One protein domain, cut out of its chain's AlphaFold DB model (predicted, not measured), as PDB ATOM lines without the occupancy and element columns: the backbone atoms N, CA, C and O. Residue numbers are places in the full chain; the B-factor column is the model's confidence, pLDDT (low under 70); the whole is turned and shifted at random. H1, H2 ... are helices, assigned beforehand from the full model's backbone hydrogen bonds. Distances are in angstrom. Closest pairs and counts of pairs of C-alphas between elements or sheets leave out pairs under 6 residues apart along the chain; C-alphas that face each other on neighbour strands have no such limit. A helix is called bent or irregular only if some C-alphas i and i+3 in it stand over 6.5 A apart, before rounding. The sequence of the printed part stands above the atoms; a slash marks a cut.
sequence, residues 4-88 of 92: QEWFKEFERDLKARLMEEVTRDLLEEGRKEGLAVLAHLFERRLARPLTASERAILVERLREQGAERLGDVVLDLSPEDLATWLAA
ATOM      1  N   GLN A   4     279.194 390.020 431.378       91.69
ATOM      2  CA  GLN A   4     279.455 389.385 432.672       91.69
ATOM      3  C   GLN A   4     279.739 387.889 432.514       91.69
ATOM      4  O   GLN A   4     280.634 387.367 433.175       91.69
ATOM      5  N   GLU A   5     279.012 387.202 431.634       91.25
ATOM      6  CA  GLU A   5     279.292 385.812 431.263       91.25
ATOM      7  C   GLU A   5     280.670 385.682 430.616       91.25
ATOM      8  O   GLU A   5     281.450 384.813 431.002       91.25
ATOM      9  N   TRP A   6     281.005 386.589 429.694       92.50
ATOM     10  CA  TRP A   6     282.321 386.615 429.055       92.50
ATOM     11  C   TRP A   6     283.455 386.778 430.076       92.50
ATOM     12  O   TRP A   6     284.447 386.053 430.020       92.50
ATOM     13  N   PHE A   7     283.291 387.684 431.045       91.38
ATOM     14  CA  PHE A   7     284.295 387.915 432.084       91.38
ATOM     15  C   PHE A   7     284.486 386.692 432.995       91.38
ATOM     16  O   PHE A   7     285.616 386.328 433.312       91.38
ATOM     17  N   LYS A   8     283.398 386.006 433.367       93.94
ATOM     18  CA  LYS A   8     283.459 384.783 434.186       93.94
ATOM     19  C   LYS A   8     284.159 383.630 433.468       93.94
ATOM     20  O   LYS A   8     284.965 382.934 434.082       93.94
ATOM     21  N   GLU A   9     283.865 383.424 432.185       92.69
ATOM     22  CA  GLU A   9     284.552 382.405 431.381       92.69
ATOM     23  C   GLU A   9     286.039 382.752 431.217       92.69
ATOM     24  O   GLU A   9     286.891 381.880 431.379       92.69
ATOM     25  N   PHE A  10     286.370 384.032 431.013       91.56
ATOM     26  CA  PHE A  10     287.757 384.495 430.949       91.56
ATOM     27  C   PHE A  10     288.534 384.217 432.245       91.56
ATOM     28  O   PHE A  10     289.637 383.674 432.195       91.56
ATOM     29  N   GLU A  11     287.968 384.538 433.414       94.88
ATOM     30  CA  GLU A  11     288.607 384.239 434.703       94.88
ATOM     31  C   GLU A  11     288.789 382.733 434.928       94.88
ATOM     32  O   GLU A  11     289.808 382.309 435.485       94.88
ATOM     33  N   ARG A  12     287.818 381.917 434.494       94.19
ATOM     34  CA  ARG A  12     287.903 380.456 434.599       94.19
ATOM     35  C   ARG A  12     289.046 379.913 433.750       94.19
ATOM     36  O   ARG A  12     289.855 379.137 434.256       94.19
ATOM     37  N   ASP A  13     289.137 380.352 432.501       94.06
ATOM     38  CA  ASP A  13     290.186 379.931 431.574       94.06
ATOM     39  C   ASP A  13     291.570 380.402 432.032       94.06
ATOM     40  O   ASP A  13     292.537 379.640 431.972       94.06
ATOM     41  N   LEU A  14     291.672 381.628 432.551       94.06
ATOM     42  CA  LEU A  14     292.922 382.152 433.095       94.06
ATOM     43  C   LEU A  14     293.387 381.337 434.309       94.06
ATOM     44  O   LEU A  14     294.551 380.945 434.369       94.06
ATOM     45  N   LYS A  15     292.479 381.024 435.246       94.81
ATOM     46  CA  LYS A  15     292.783 380.151 436.392       94.81
ATOM     47  C   LYS A  15     293.213 378.756 435.958       94.81
ATOM     48  O   LYS A  15     294.157 378.227 436.532       94.81
ATOM     49  N   ALA A  16     292.541 378.166 434.970       93.38
ATOM     50  CA  ALA A  16     292.888 376.837 434.475       93.38
ATOM     51  C   ALA A  16     294.315 376.809 433.908       93.38
ATOM     52  O   ALA A  16     295.102 375.941 434.280       93.38
ATOM     53  N   ARG A  17     294.673 377.803 433.084       90.94
ATOM     54  CA  ARG A  17     296.017 377.922 432.499       90.94
ATOM     55  C   ARG A  17     297.096 378.155 433.554       90.94
ATOM     56  O   ARG A  17     298.106 377.463 433.541       90.94
ATOM     57  N   LEU A  18     296.859 379.074 434.494       92.88
ATOM     58  CA  LEU A  18     297.783 379.334 435.604       92.88
ATOM     59  C   LEU A  18     298.001 378.091 436.467       92.88
ATOM     60  O   LEU A  18     299.132 377.784 436.824       92.88
ATOM     61  N   MET A  19     296.933 377.360 436.794       92.69
ATOM     62  CA  MET A  19     297.051 376.124 437.568       92.69
ATOM     63  C   MET A  19     297.846 375.057 436.814       92.69
ATOM     64  O   MET A  19     298.649 374.365 437.435       92.69
ATOM     65  N   GLU A  20     297.652 374.920 435.501       91.00
ATOM     66  CA  GLU A  20     298.419 373.979 434.680       91.00
ATOM     67  C   GLU A  20     299.917 374.319 434.674       91.00
ATOM     68  O   GLU A  20     300.747 373.440 434.908       91.00
ATOM     69  N   GLU A  21     300.256 375.590 434.453       88.25
ATOM     70  CA  GLU A  21     301.638 376.079 434.423       88.25
ATOM     71  C   GLU A  21     302.322 375.907 435.783       88.25
ATOM     72  O   GLU A  21     303.349 375.241 435.877       88.25
ATOM     73  N   VAL A  22     301.689 376.377 436.864       85.50
ATOM     74  CA  VAL A  22     302.223 376.235 438.227       85.50
ATOM     75  C   VAL A  22     302.396 374.765 438.608       85.50
ATOM     76  O   VAL A  22     303.397 374.398 439.218       85.50
ATOM     77  N   THR A  23     301.450 373.896 438.241       87.12
ATOM     78  CA  THR A  23     301.568 372.456 438.521       87.12
ATOM     79  C   THR A  23     302.753 371.847 437.776       87.12
ATOM     80  O   THR A  23     303.498 371.054 438.352       87.12
ATOM     81  N   ARG A  24     302.950 372.218 436.508       84.88
ATOM     82  CA  ARG A  24     304.078 371.750 435.699       84.88
ATOM     83  C   ARG A  24     305.412 372.171 436.311       84.88
ATOM     84  O   ARG A  24     306.283 371.319 436.474       84.88
ATOM     85  N   ASP A  25     305.534 373.435 436.697       79.50
ATOM     86  CA  ASP A  25     306.758 373.980 437.283       79.50
ATOM     87  C   ASP A  25     307.081 373.321 438.628       79.50
ATOM     88  O   ASP A  25     308.216 372.906 438.860       79.50
ATOM     89  N   LEU A  26     306.075 373.131 439.490       74.56
ATOM     90  CA  LEU A  26     306.241 372.441 440.774       74.56
ATOM     91  C   LEU A  26     306.698 370.987 440.601       74.56
ATOM     92  O   LEU A  26     307.554 370.513 441.349       74.56
ATOM     93  N   LEU A  27     306.149 370.273 439.615       79.38
ATOM     94  CA  LEU A  27     306.574 368.908 439.304       79.38
ATOM     95  C   LEU A  27     308.002 368.870 438.755       79.38
ATOM     96  O   LEU A  27     308.760 367.950 439.070       79.38
ATOM     97  N   GLU A  28     308.384 369.850 437.936       79.44
ATOM     98  CA  GLU A  28     309.736 369.924 437.396       79.44
ATOM     99  C   GLU A  28     310.766 370.224 438.487       79.44
ATOM    100  O   GLU A  28     311.792 369.540 438.550       79.44
ATOM    101  N   GLU A  29     310.486 371.189 439.364       74.19
ATOM    102  CA  GLU A  29     311.381 371.555 440.461       74.19
ATOM    103  C   GLU A  29     311.489 370.425 441.488       74.19
ATOM    104  O   GLU A  29     312.594 369.984 441.804       74.19
ATOM    105  N   GLY A  30     310.360 369.835 441.896       75.56
ATOM    106  CA  GLY A  30     310.361 368.673 442.788       75.56
ATOM    107  C   GLY A  30     311.142 367.486 442.210       75.56
ATOM    108  O   GLY A  30     311.848 366.780 442.934       75.56
ATOM    109  N   ARG A  31     311.097 367.289 440.885       78.25
ATOM    110  CA  ARG A  31     311.908 366.274 440.200       78.25
ATOM    111  C   ARG A  31     313.399 366.617 440.209       78.25
ATOM    112  O   ARG A  31     314.210 365.704 440.370       78.25
ATOM    113  N   LYS A  32     313.778 367.885 440.022       79.25
ATOM    114  CA  LYS A  32     315.184 368.332 440.081       79.25
ATOM    115  C   LYS A  32     315.761 368.147 441.480       79.25
ATOM    116  O   LYS A  32     316.818 367.531 441.611       79.25
ATOM    117  N   GLU A  33     315.055 368.615 442.505       79.81
ATOM    118  CA  GLU A  33     315.470 368.467 443.900       79.81
ATOM    119  C   GLU A  33     315.572 366.987 444.297       79.81
ATOM    120  O   GLU A  33     316.602 366.550 444.818       79.81
ATOM    121  N   GLY A  34     314.560 366.177 443.964       82.44
ATOM    122  CA  GLY A  34     314.568 364.738 444.236       82.44
ATOM    123  C   GLY A  34     315.723 364.001 443.549       82.44
ATOM    124  O   GLY A  34     316.387 363.162 444.163       82.44
ATOM    125  N   LEU A  35     316.027 364.351 442.296       87.50
ATOM    126  CA  LEU A  35     317.169 363.794 441.571       87.50
ATOM    127  C   LEU A  35     318.506 364.196 442.207       87.50
ATOM    128  O   LEU A  35     319.418 363.373 442.261       87.50
ATOM    129  N   ALA A  36     318.638 365.434 442.690       88.75
ATOM    130  CA  ALA A  36     319.853 365.891 443.357       88.75
ATOM    131  C   ALA A  36     320.124 365.091 444.641       88.75
ATOM    132  O   ALA A  36     321.258 364.662 444.870       88.75
ATOM    133  N   VAL A  37     319.080 364.825 445.434       90.62
ATOM    134  CA  VAL A  37     319.173 363.989 446.640       90.62
ATOM    135  C   VAL A  37     319.582 362.557 446.287       90.62
ATOM    136  O   VAL A  37     320.514 362.026 446.891       90.62
ATOM    137  N   LEU A  38     318.953 361.944 445.279       91.44
ATOM    138  CA  LEU A  38     319.321 360.596 444.828       91.44
ATOM    139  C   LEU A  38     320.763 360.539 444.312       91.44
ATOM    140  O   LEU A  38     321.524 359.672 444.732       91.44
ATOM    141  N   ALA A  39     321.175 361.483 443.464       93.75
ATOM    142  CA  ALA A  39     322.548 361.549 442.972       93.75
ATOM    143  C   ALA A  39     323.548 361.622 444.133       93.75
ATOM    144  O   ALA A  39     324.525 360.877 444.149       93.75
ATOM    145  N   HIS A  40     323.264 362.440 445.148       95.12
ATOM    146  CA  HIS A  40     324.112 362.550 446.329       95.12
ATOM    147  C   HIS A  40     324.239 361.227 447.106       95.12
ATOM    148  O   HIS A  40     325.332 360.884 447.562       95.12
ATOM    149  N   LEU A  41     323.156 360.451 447.241       95.00
ATOM    150  CA  LEU A  41     323.202 359.135 447.893       95.00
ATOM    151  C   LEU A  41     324.111 358.158 447.141       95.00
ATOM    152  O   LEU A  41     324.933 357.482 447.763       95.00
ATOM    153  N   PHE A  42     324.011 358.130 445.812       96.50
ATOM    154  CA  PHE A  42     324.864 357.292 444.971       96.50
ATOM    155  C   PHE A  42     326.338 357.713 445.069       96.50
ATOM    156  O   PHE A  42     327.205 356.863 445.264       96.50
ATOM    157  N   GLU A  43     326.635 359.015 445.029       97.31
ATOM    158  CA  GLU A  43     328.003 359.534 445.194       97.31
ATOM    159  C   GLU A  43     328.605 359.160 446.551       97.31
ATOM    160  O   GLU A  43     329.760 358.735 446.636       97.31
ATOM    161  N   ARG A  44     327.805 359.257 447.622       97.06
ATOM    162  CA  ARG A  44     328.218 358.824 448.961       97.06
ATOM    163  C   ARG A  44     328.491 357.327 449.017       97.06
ATOM    164  O   ARG A  44     329.476 356.927 449.634       97.06
ATOM    165  N   ARG A  45     327.649 356.504 448.387       96.69
ATOM    166  CA  ARG A  45     327.809 355.043 448.369       96.69
ATOM    167  C   ARG A  45     329.049 354.600 447.591       96.69
ATOM    168  O   ARG A  45     329.721 353.664 448.018       96.69
ATOM    169  N   LEU A  46     329.360 355.289 446.493       96.62
ATOM    170  CA  LEU A  46     330.528 355.033 445.644       96.62
ATOM    171  C   LEU A  46     331.823 355.674 446.157       96.62
ATOM    172  O   LEU A  46     332.891 355.386 445.623       96.62
ATOM    173  N   ALA A  47     331.734 356.565 447.149       96.81
ATOM    174  CA  ALA A  47     332.843 357.385 447.639       96.81
ATOM    175  C   ALA A  47     333.535 358.223 446.541       96.81
ATOM    176  O   ALA A  47     334.720 358.545 446.640       96.81
ATOM    177  N   ARG A  48     332.793 358.596 445.492       97.06
ATOM    178  CA  ARG A  48     333.260 359.471 444.409       97.06
ATOM    179  C   ARG A  48     332.090 360.187 443.725       97.06
ATOM    180  O   ARG A  48     330.965 359.695 443.792       97.06
ATOM    181  N   PRO A  49     332.343 361.297 443.009       95.56
ATOM    182  CA  PRO A  49     331.325 361.932 442.180       95.56
ATOM    183  C   PRO A  49     330.822 361.013 441.059       95.56
ATOM    184  O   PRO A  49     331.579 360.190 440.524       95.56
ATOM    185  N   LEU A  50     329.563 361.205 440.665       94.19
ATOM    186  CA  LEU A  50     329.004 360.597 439.463       94.19
ATOM    187  C   LEU A  50     329.487 361.356 438.230       94.19
ATOM    188  O   LEU A  50     329.435 362.588 438.170       94.19
ATOM    189  N   THR A  51     329.894 360.604 437.217       93.94
ATOM    190  CA  THR A  51     330.181 361.138 435.885       93.94
ATOM    191  C   THR A  51     328.897 361.614 435.200       93.94
ATOM    192  O   THR A  51     327.783 361.255 435.587       93.94
ATOM    193  N   ALA A  52     329.034 362.412 434.138       90.44
ATOM    194  CA  ALA A  52     327.887 362.878 433.359       90.44
ATOM    195  C   ALA A  52     327.061 361.716 432.773       90.44
ATOM    196  O   ALA A  52     325.832 361.763 432.800       90.44
ATOM    197  N   SER A  53     327.724 360.655 432.301       91.00
ATOM    198  CA  SER A  53     327.068 359.458 431.765       91.00
ATOM    199  C   SER A  53     326.294 358.694 432.840       91.00
ATOM    200  O   SER A  53     325.142 358.333 432.618       91.00
ATOM    201  N   GLU A  54     326.874 358.512 434.028       94.06
ATOM    202  CA  GLU A  54     326.188 357.854 435.149       94.06
ATOM    203  C   GLU A  54     324.992 358.677 435.641       94.06
ATOM    204  O   GLU A  54     323.941 358.120 435.949       94.06
ATOM    205  N   ARG A  55     325.108 360.013 435.656       92.31
ATOM    206  CA  ARG A  55     323.982 360.909 435.966       92.31
ATOM    207  C   ARG A  55     322.860 360.782 434.938       92.31
ATOM    208  O   ARG A  55     321.698 360.754 435.332       92.31
ATOM    209  N   ALA A  56     323.185 360.683 433.650       90.56
ATOM    210  CA  ALA A  56     322.187 360.470 432.603       90.56
ATOM    211  C   ALA A  56     321.473 359.117 432.772       90.56
ATOM    212  O   ALA A  56     320.247 359.063 432.732       90.56
ATOM    213  N   ILE A  57     322.219 358.046 433.058       92.69
ATOM    214  CA  ILE A  57     321.647 356.715 433.316       92.69
ATOM    215  C   ILE A  57     320.758 356.730 434.564       92.69
ATOM    216  O   ILE A  57     319.664 356.168 434.540       92.69
ATOM    217  N   LEU A  58     321.169 357.416 435.635       92.44
ATOM    218  CA  LEU A  58     320.353 357.568 436.841       92.44
ATOM    219  C   LEU A  58     319.021 358.279 436.549       92.44
ATOM    220  O   LEU A  58     317.990 357.877 437.082       92.44
ATOM    221  N   VAL A  59     319.023 359.298 435.682       91.50
ATOM    222  CA  VAL A  59     317.798 359.992 435.247       91.50
ATOM    223  C   VAL A  59     316.868 359.063 434.477       91.50
ATOM    224  O   VAL A  59     315.670 359.046 434.762       91.50
ATOM    225  N   GLU A  60     317.389 358.293 433.522       90.50
ATOM    226  CA  GLU A  60     316.553 357.368 432.747       90.50
ATOM    227  C   GLU A  60     315.982 356.260 433.633       90.50
ATOM    228  O   GLU A  60     314.778 356.011 433.631       90.50
ATOM    229  N   ARG A  61     316.800 355.679 434.513       91.00
ATOM    230  CA  ARG A  61     316.326 354.658 435.453       91.00
ATOM    231  C   ARG A  61     315.332 355.214 436.475       91.00
ATOM    232  O   ARG A  61     314.411 354.499 436.851       91.00
ATOM    233  N   LEU A  62     315.454 356.481 436.885       89.31
ATOM    234  CA  LEU A  62     314.446 357.140 437.725       89.31
ATOM    235  C   LEU A  62     313.094 357.229 437.009       89.31
ATOM    236  O   LEU A  62     312.062 357.014 437.641       89.31
ATOM    237  N   ARG A  63     313.090 357.521 435.704       86.75
ATOM    238  CA  ARG A  63     311.859 357.556 434.900       86.75
ATOM    239  C   ARG A  63     311.238 356.172 434.733       86.75
ATOM    240  O   ARG A  63     310.021 356.055 434.800       86.75
ATOM    241  N   GLU A  64     312.058 355.149 434.520       89.75
ATOM    242  CA  GLU A  64     311.593 353.779 434.274       89.75
ATOM    243  C   GLU A  64     311.163 353.040 435.549       89.75
ATOM    244  O   GLU A  64     310.206 352.271 435.523       89.75
ATOM    245  N   GLN A  65     311.891 353.234 436.652       89.69
ATOM    246  CA  GLN A  65     311.797 352.388 437.851       89.69
ATOM    247  C   GLN A  65     311.257 353.133 439.076       89.69
ATOM    248  O   GLN A  65     310.818 352.499 440.034       89.69
ATOM    249  N   GLY A  66     311.271 354.468 439.056       88.88
ATOM    250  CA  GLY A  66     310.846 355.298 440.179       88.88
ATOM    251  C   GLY A  66     311.888 355.420 441.297       88.88
ATOM    252  O   GLY A  66     312.884 354.699 441.364       88.88
ATOM    253  N   ALA A  67     311.656 356.386 442.191       88.31
ATOM    254  CA  ALA A  67     312.602 356.752 443.246       88.31
ATOM    255  C   ALA A  67     312.760 355.672 444.331       88.31
ATOM    256  O   ALA A  67     313.864 355.486 444.835       88.31
ATOM    257  N   GLU A  68     311.685 354.954 444.666       89.69
ATOM    258  CA  GLU A  68     311.697 353.884 445.674       89.69
ATOM    259  C   GLU A  68     312.665 352.767 445.271       89.69
ATOM    260  O   GLU A  68     313.598 352.456 446.008       89.69
ATOM    261  N   ARG A  69     312.546 352.278 444.029       92.25
ATOM    262  CA  ARG A  69     313.423 351.228 443.507       92.25
ATOM    263  C   ARG A  69     314.890 351.648 443.457       92.25
ATOM    264  O   ARG A  69     315.772 350.831 443.701       92.25
ATOM    265  N   LEU A  70     315.165 352.911 443.130       92.88
ATOM    266  CA  LEU A  70     316.526 353.454 443.165       92.88
ATOM    267  C   LEU A  70     317.083 353.547 444.590       92.88
ATOM    268  O   LEU A  70     318.283 353.351 444.783       92.88
ATOM    269  N   GLY A  71     316.219 353.838 445.565       91.69
ATOM    270  CA  GLY A  71     316.542 353.797 446.988       91.69
ATOM    271  C   GLY A  71     316.989 352.405 447.430       91.69
ATOM    272  O   GLY A  71     318.035 352.279 448.060       91.69
ATOM    273  N   ASP A  72     316.268 351.363 447.024       94.94
ATOM    274  CA  ASP A  72     316.656 349.978 447.318       94.94
ATOM    275  C   ASP A  72     318.009 349.636 446.678       94.94
ATOM    276  O   ASP A  72     318.918 349.150 447.341       94.94
ATOM    277  N   VAL A  73     318.201 349.985 445.398       95.00
ATOM    278  CA  VAL A  73     319.446 349.703 444.660       95.00
ATOM    279  C   VAL A  73     320.679 350.307 445.339       95.00
ATOM    280  O   VAL A  73     321.708 349.636 445.439       95.00
ATOM    281  N   VAL A  74     320.608 351.560 445.805       94.88
ATOM    282  CA  VAL A  74     321.764 352.207 446.453       94.88
ATOM    283  C   VAL A  74     322.090 351.599 447.822       94.88
ATOM    284  O   VAL A  74     323.249 351.635 448.247       94.88
ATOM    285  N   LEU A  75     321.091 351.035 448.508       93.88
ATOM    286  CA  LEU A  75     321.254 350.386 449.809       93.88
ATOM    287  C   LEU A  75     321.735 348.934 449.676       93.88
ATOM    288  O   LEU A  75     322.614 348.519 450.433       93.88
ATOM    289  N   ASP A  76     321.207 348.199 448.699       96.38
ATOM    290  CA  ASP A  76     321.413 346.757 448.559       96.38
ATOM    291  C   ASP A  76     322.703 346.400 447.809       96.38
ATOM    292  O   ASP A  76     323.342 345.390 448.115       96.38
ATOM    293  N   LEU A  77     323.116 347.210 446.827       96.25
ATOM    294  CA  LEU A  77     324.302 346.907 446.026       96.25
ATOM    295  C   LEU A  77     325.602 347.268 446.747       96.25
ATOM    296  O   LEU A  77     325.708 348.276 447.461       96.25
ATOM    297  N   SER A  78     326.639 346.458 446.514       96.06
ATOM    298  CA  SER A  78     328.020 346.817 446.848       96.06
ATOM    299  C   SER A  78     328.469 348.039 446.022       96.06
ATOM    300  O   SER A  78     327.882 348.310 444.973       96.06
ATOM    301  N   PRO A  79     329.503 348.798 446.435       95.56
ATOM    302  CA  PRO A  79     329.996 349.921 445.631       95.56
ATOM    303  C   PRO A  79     330.419 349.508 444.213       95.56
ATOM    304  O   PRO A  79     330.218 350.260 443.263       95.56
ATOM    305  N   GLU A  80     330.987 348.311 444.067       95.25
ATOM    306  CA  GLU A  80     331.455 347.768 442.788       95.25
ATOM    307  C   GLU A  80     330.280 347.378 441.881       95.25
ATOM    308  O   GLU A  80     330.245 347.749 440.702       95.25
ATOM    309  N   ASP A  81     329.271 346.711 442.447       96.50
ATOM    310  CA  ASP A  81     328.051 346.353 441.719       96.50
ATOM    311  C   ASP A  81     327.246 347.597 441.344       96.50
ATOM    312  O   ASP A  81     326.709 347.679 440.243       96.50
ATOM    313  N   LEU A  82     327.209 348.604 442.221       95.88
ATOM    314  CA  LEU A  82     326.539 349.873 441.962       95.88
ATOM    315  C   LEU A  82     327.217 350.654 440.832       95.88
ATOM    316  O   LEU A  82     326.531 351.220 439.979       95.88
ATOM    317  N   ALA A  83     328.552 350.667 440.792       94.94
ATOM    318  CA  ALA A  83     329.304 351.284 439.702       94.94
ATOM    319  C   ALA A  83     329.038 350.561 438.374       94.94
ATOM    320  O   ALA A  83     328.774 351.205 437.360       94.94
ATOM    321  N   THR A  84     329.037 349.226 438.391       94.75
ATOM    322  CA  THR A  84     328.684 348.404 437.224       94.75
ATOM    323  C   THR A  84     327.260 348.682 436.753       94.75
ATOM    324  O   THR A  84     327.017 348.879 435.564       94.75
ATOM    325  N   TRP A  85     326.313 348.750 437.684       93.88
ATOM    326  CA  TRP A  85     324.906 349.000 437.398       93.88
ATOM    327  C   TRP A  85     324.668 350.392 436.789       93.88
ATOM    328  O   TRP A  85     323.869 350.531 435.861       93.88
ATOM    329  N   LEU A  86     325.406 351.409 437.249       92.88
ATOM    330  CA  LEU A  86     325.388 352.758 436.673       92.88
ATOM    331  C   LEU A  86     326.110 352.860 435.325       92.88
ATOM    332  O   LEU A  86     325.797 353.762 434.554       92.88
ATOM    333  N   ALA A  87     327.066 351.975 435.037       88.50
ATOM    334  CA  ALA A  87     327.770 351.917 433.756       88.50
ATOM    335  C   ALA A  87     327.028 351.073 432.704       88.50
ATOM    336  O   ALA A  87     327.267 351.226 431.504       88.50
ATOM    337  N   ALA A  88     326.125 350.189 433.135       82.94
ATOM    338  CA  ALA A  88     325.297 349.386 432.252       82.94
ATOM    339  C   ALA A  88     324.270 350.278 431.543       82.94
ATOM    340  O   ALA A  88     323.274 350.710 432.134       82.94
TER     341      ALA A  88
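Overview. This is residues 4 to 88 of the 92 residues of an uncharacterized protein of Polyangium sp. SDU3-1 (UniProt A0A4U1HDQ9). One long helix, H1, sticks out with its residues 4 to 30 like a handle from a small compact head, which holds the rest of H1, the bent helix H2 and the short helix H3. In the head the chain folds back through H2a, turns at residues 65 and 66, and returns in H2b side by side with residues 38 to 45 of H1, while H3 packs on residues 45 and 46 of H1 and on H2a. The printed part has 85 residues with three named helices, in the order H1, H2, H3, and no named strand; the class is all helix. The whole is extended, with a radius of gyration of the C-alphas of 19.5 A and spans of 67 by 20 by 18 A, the length made by the free arm of H1.

Arrangement. H1, residues 4 to 46, is the longest helix. H2, residues 52 to 76, was assigned as one helix by its hydrogen bonds but is bent: C-alphas 64 and 67 are 9.5 A apart, and its arms are H2a, residues 52 to 64, and H2b, residues 67 to 76. H1 touches H2b with residues 38 to 45 alone, at a shallow tilt of 6 degrees, the same way; their closest C-alphas, of Phe 42 and Val 74, are 6.1 A apart. H1 and H2a only just touch, with 3 pairs of C-alphas within 8 A, the closest being Ala 39 and Arg 55 at 7.2 A; they run opposite ways at a steep tilt of 56 degrees. H3, residues 79 to 87, touches residues 45 and 46 of H1 alone, at a steep tilt of 47 degrees, with the C-alphas of Leu 46 and Pro 79 closest at 5.1 A. H3 touches H2a about perpendicular, at 83 degrees; the C-alphas of Glu 54 and Leu 86 are closest, at 5.4 A. H2b and H3 are close but not clearly touching, with the C-alphas of Val 74 and Leu 82 closest at 7.0 A. Every O i to N i+4 pair is within hydrogen-bond range in H1, H2a, H2b and H3.

Along the chain. H1 begins at C-alpha 4, (279.455, 389.385, 432.672), and ends at C-alpha 46, (330.528, 355.033, 445.644), 62.9 A away. H2a measures 18.7 A, H2b 14.3 A and H3 12.2 A; H3 ends at C-alpha 87, (327.770, 351.917, 433.756).

Size, cuts and confidence. The C-alphas farthest apart, of Gln 4 and Glu 80, are 67.4 A from each other. Without the free residues 4 to 30, the body spans 26 by 21 by 19 A. Both links, H1 to H2 and H2 to H3, are tight. The printed part has no cut, its mean pLDDT is 90.9, and no printed residue is under 70.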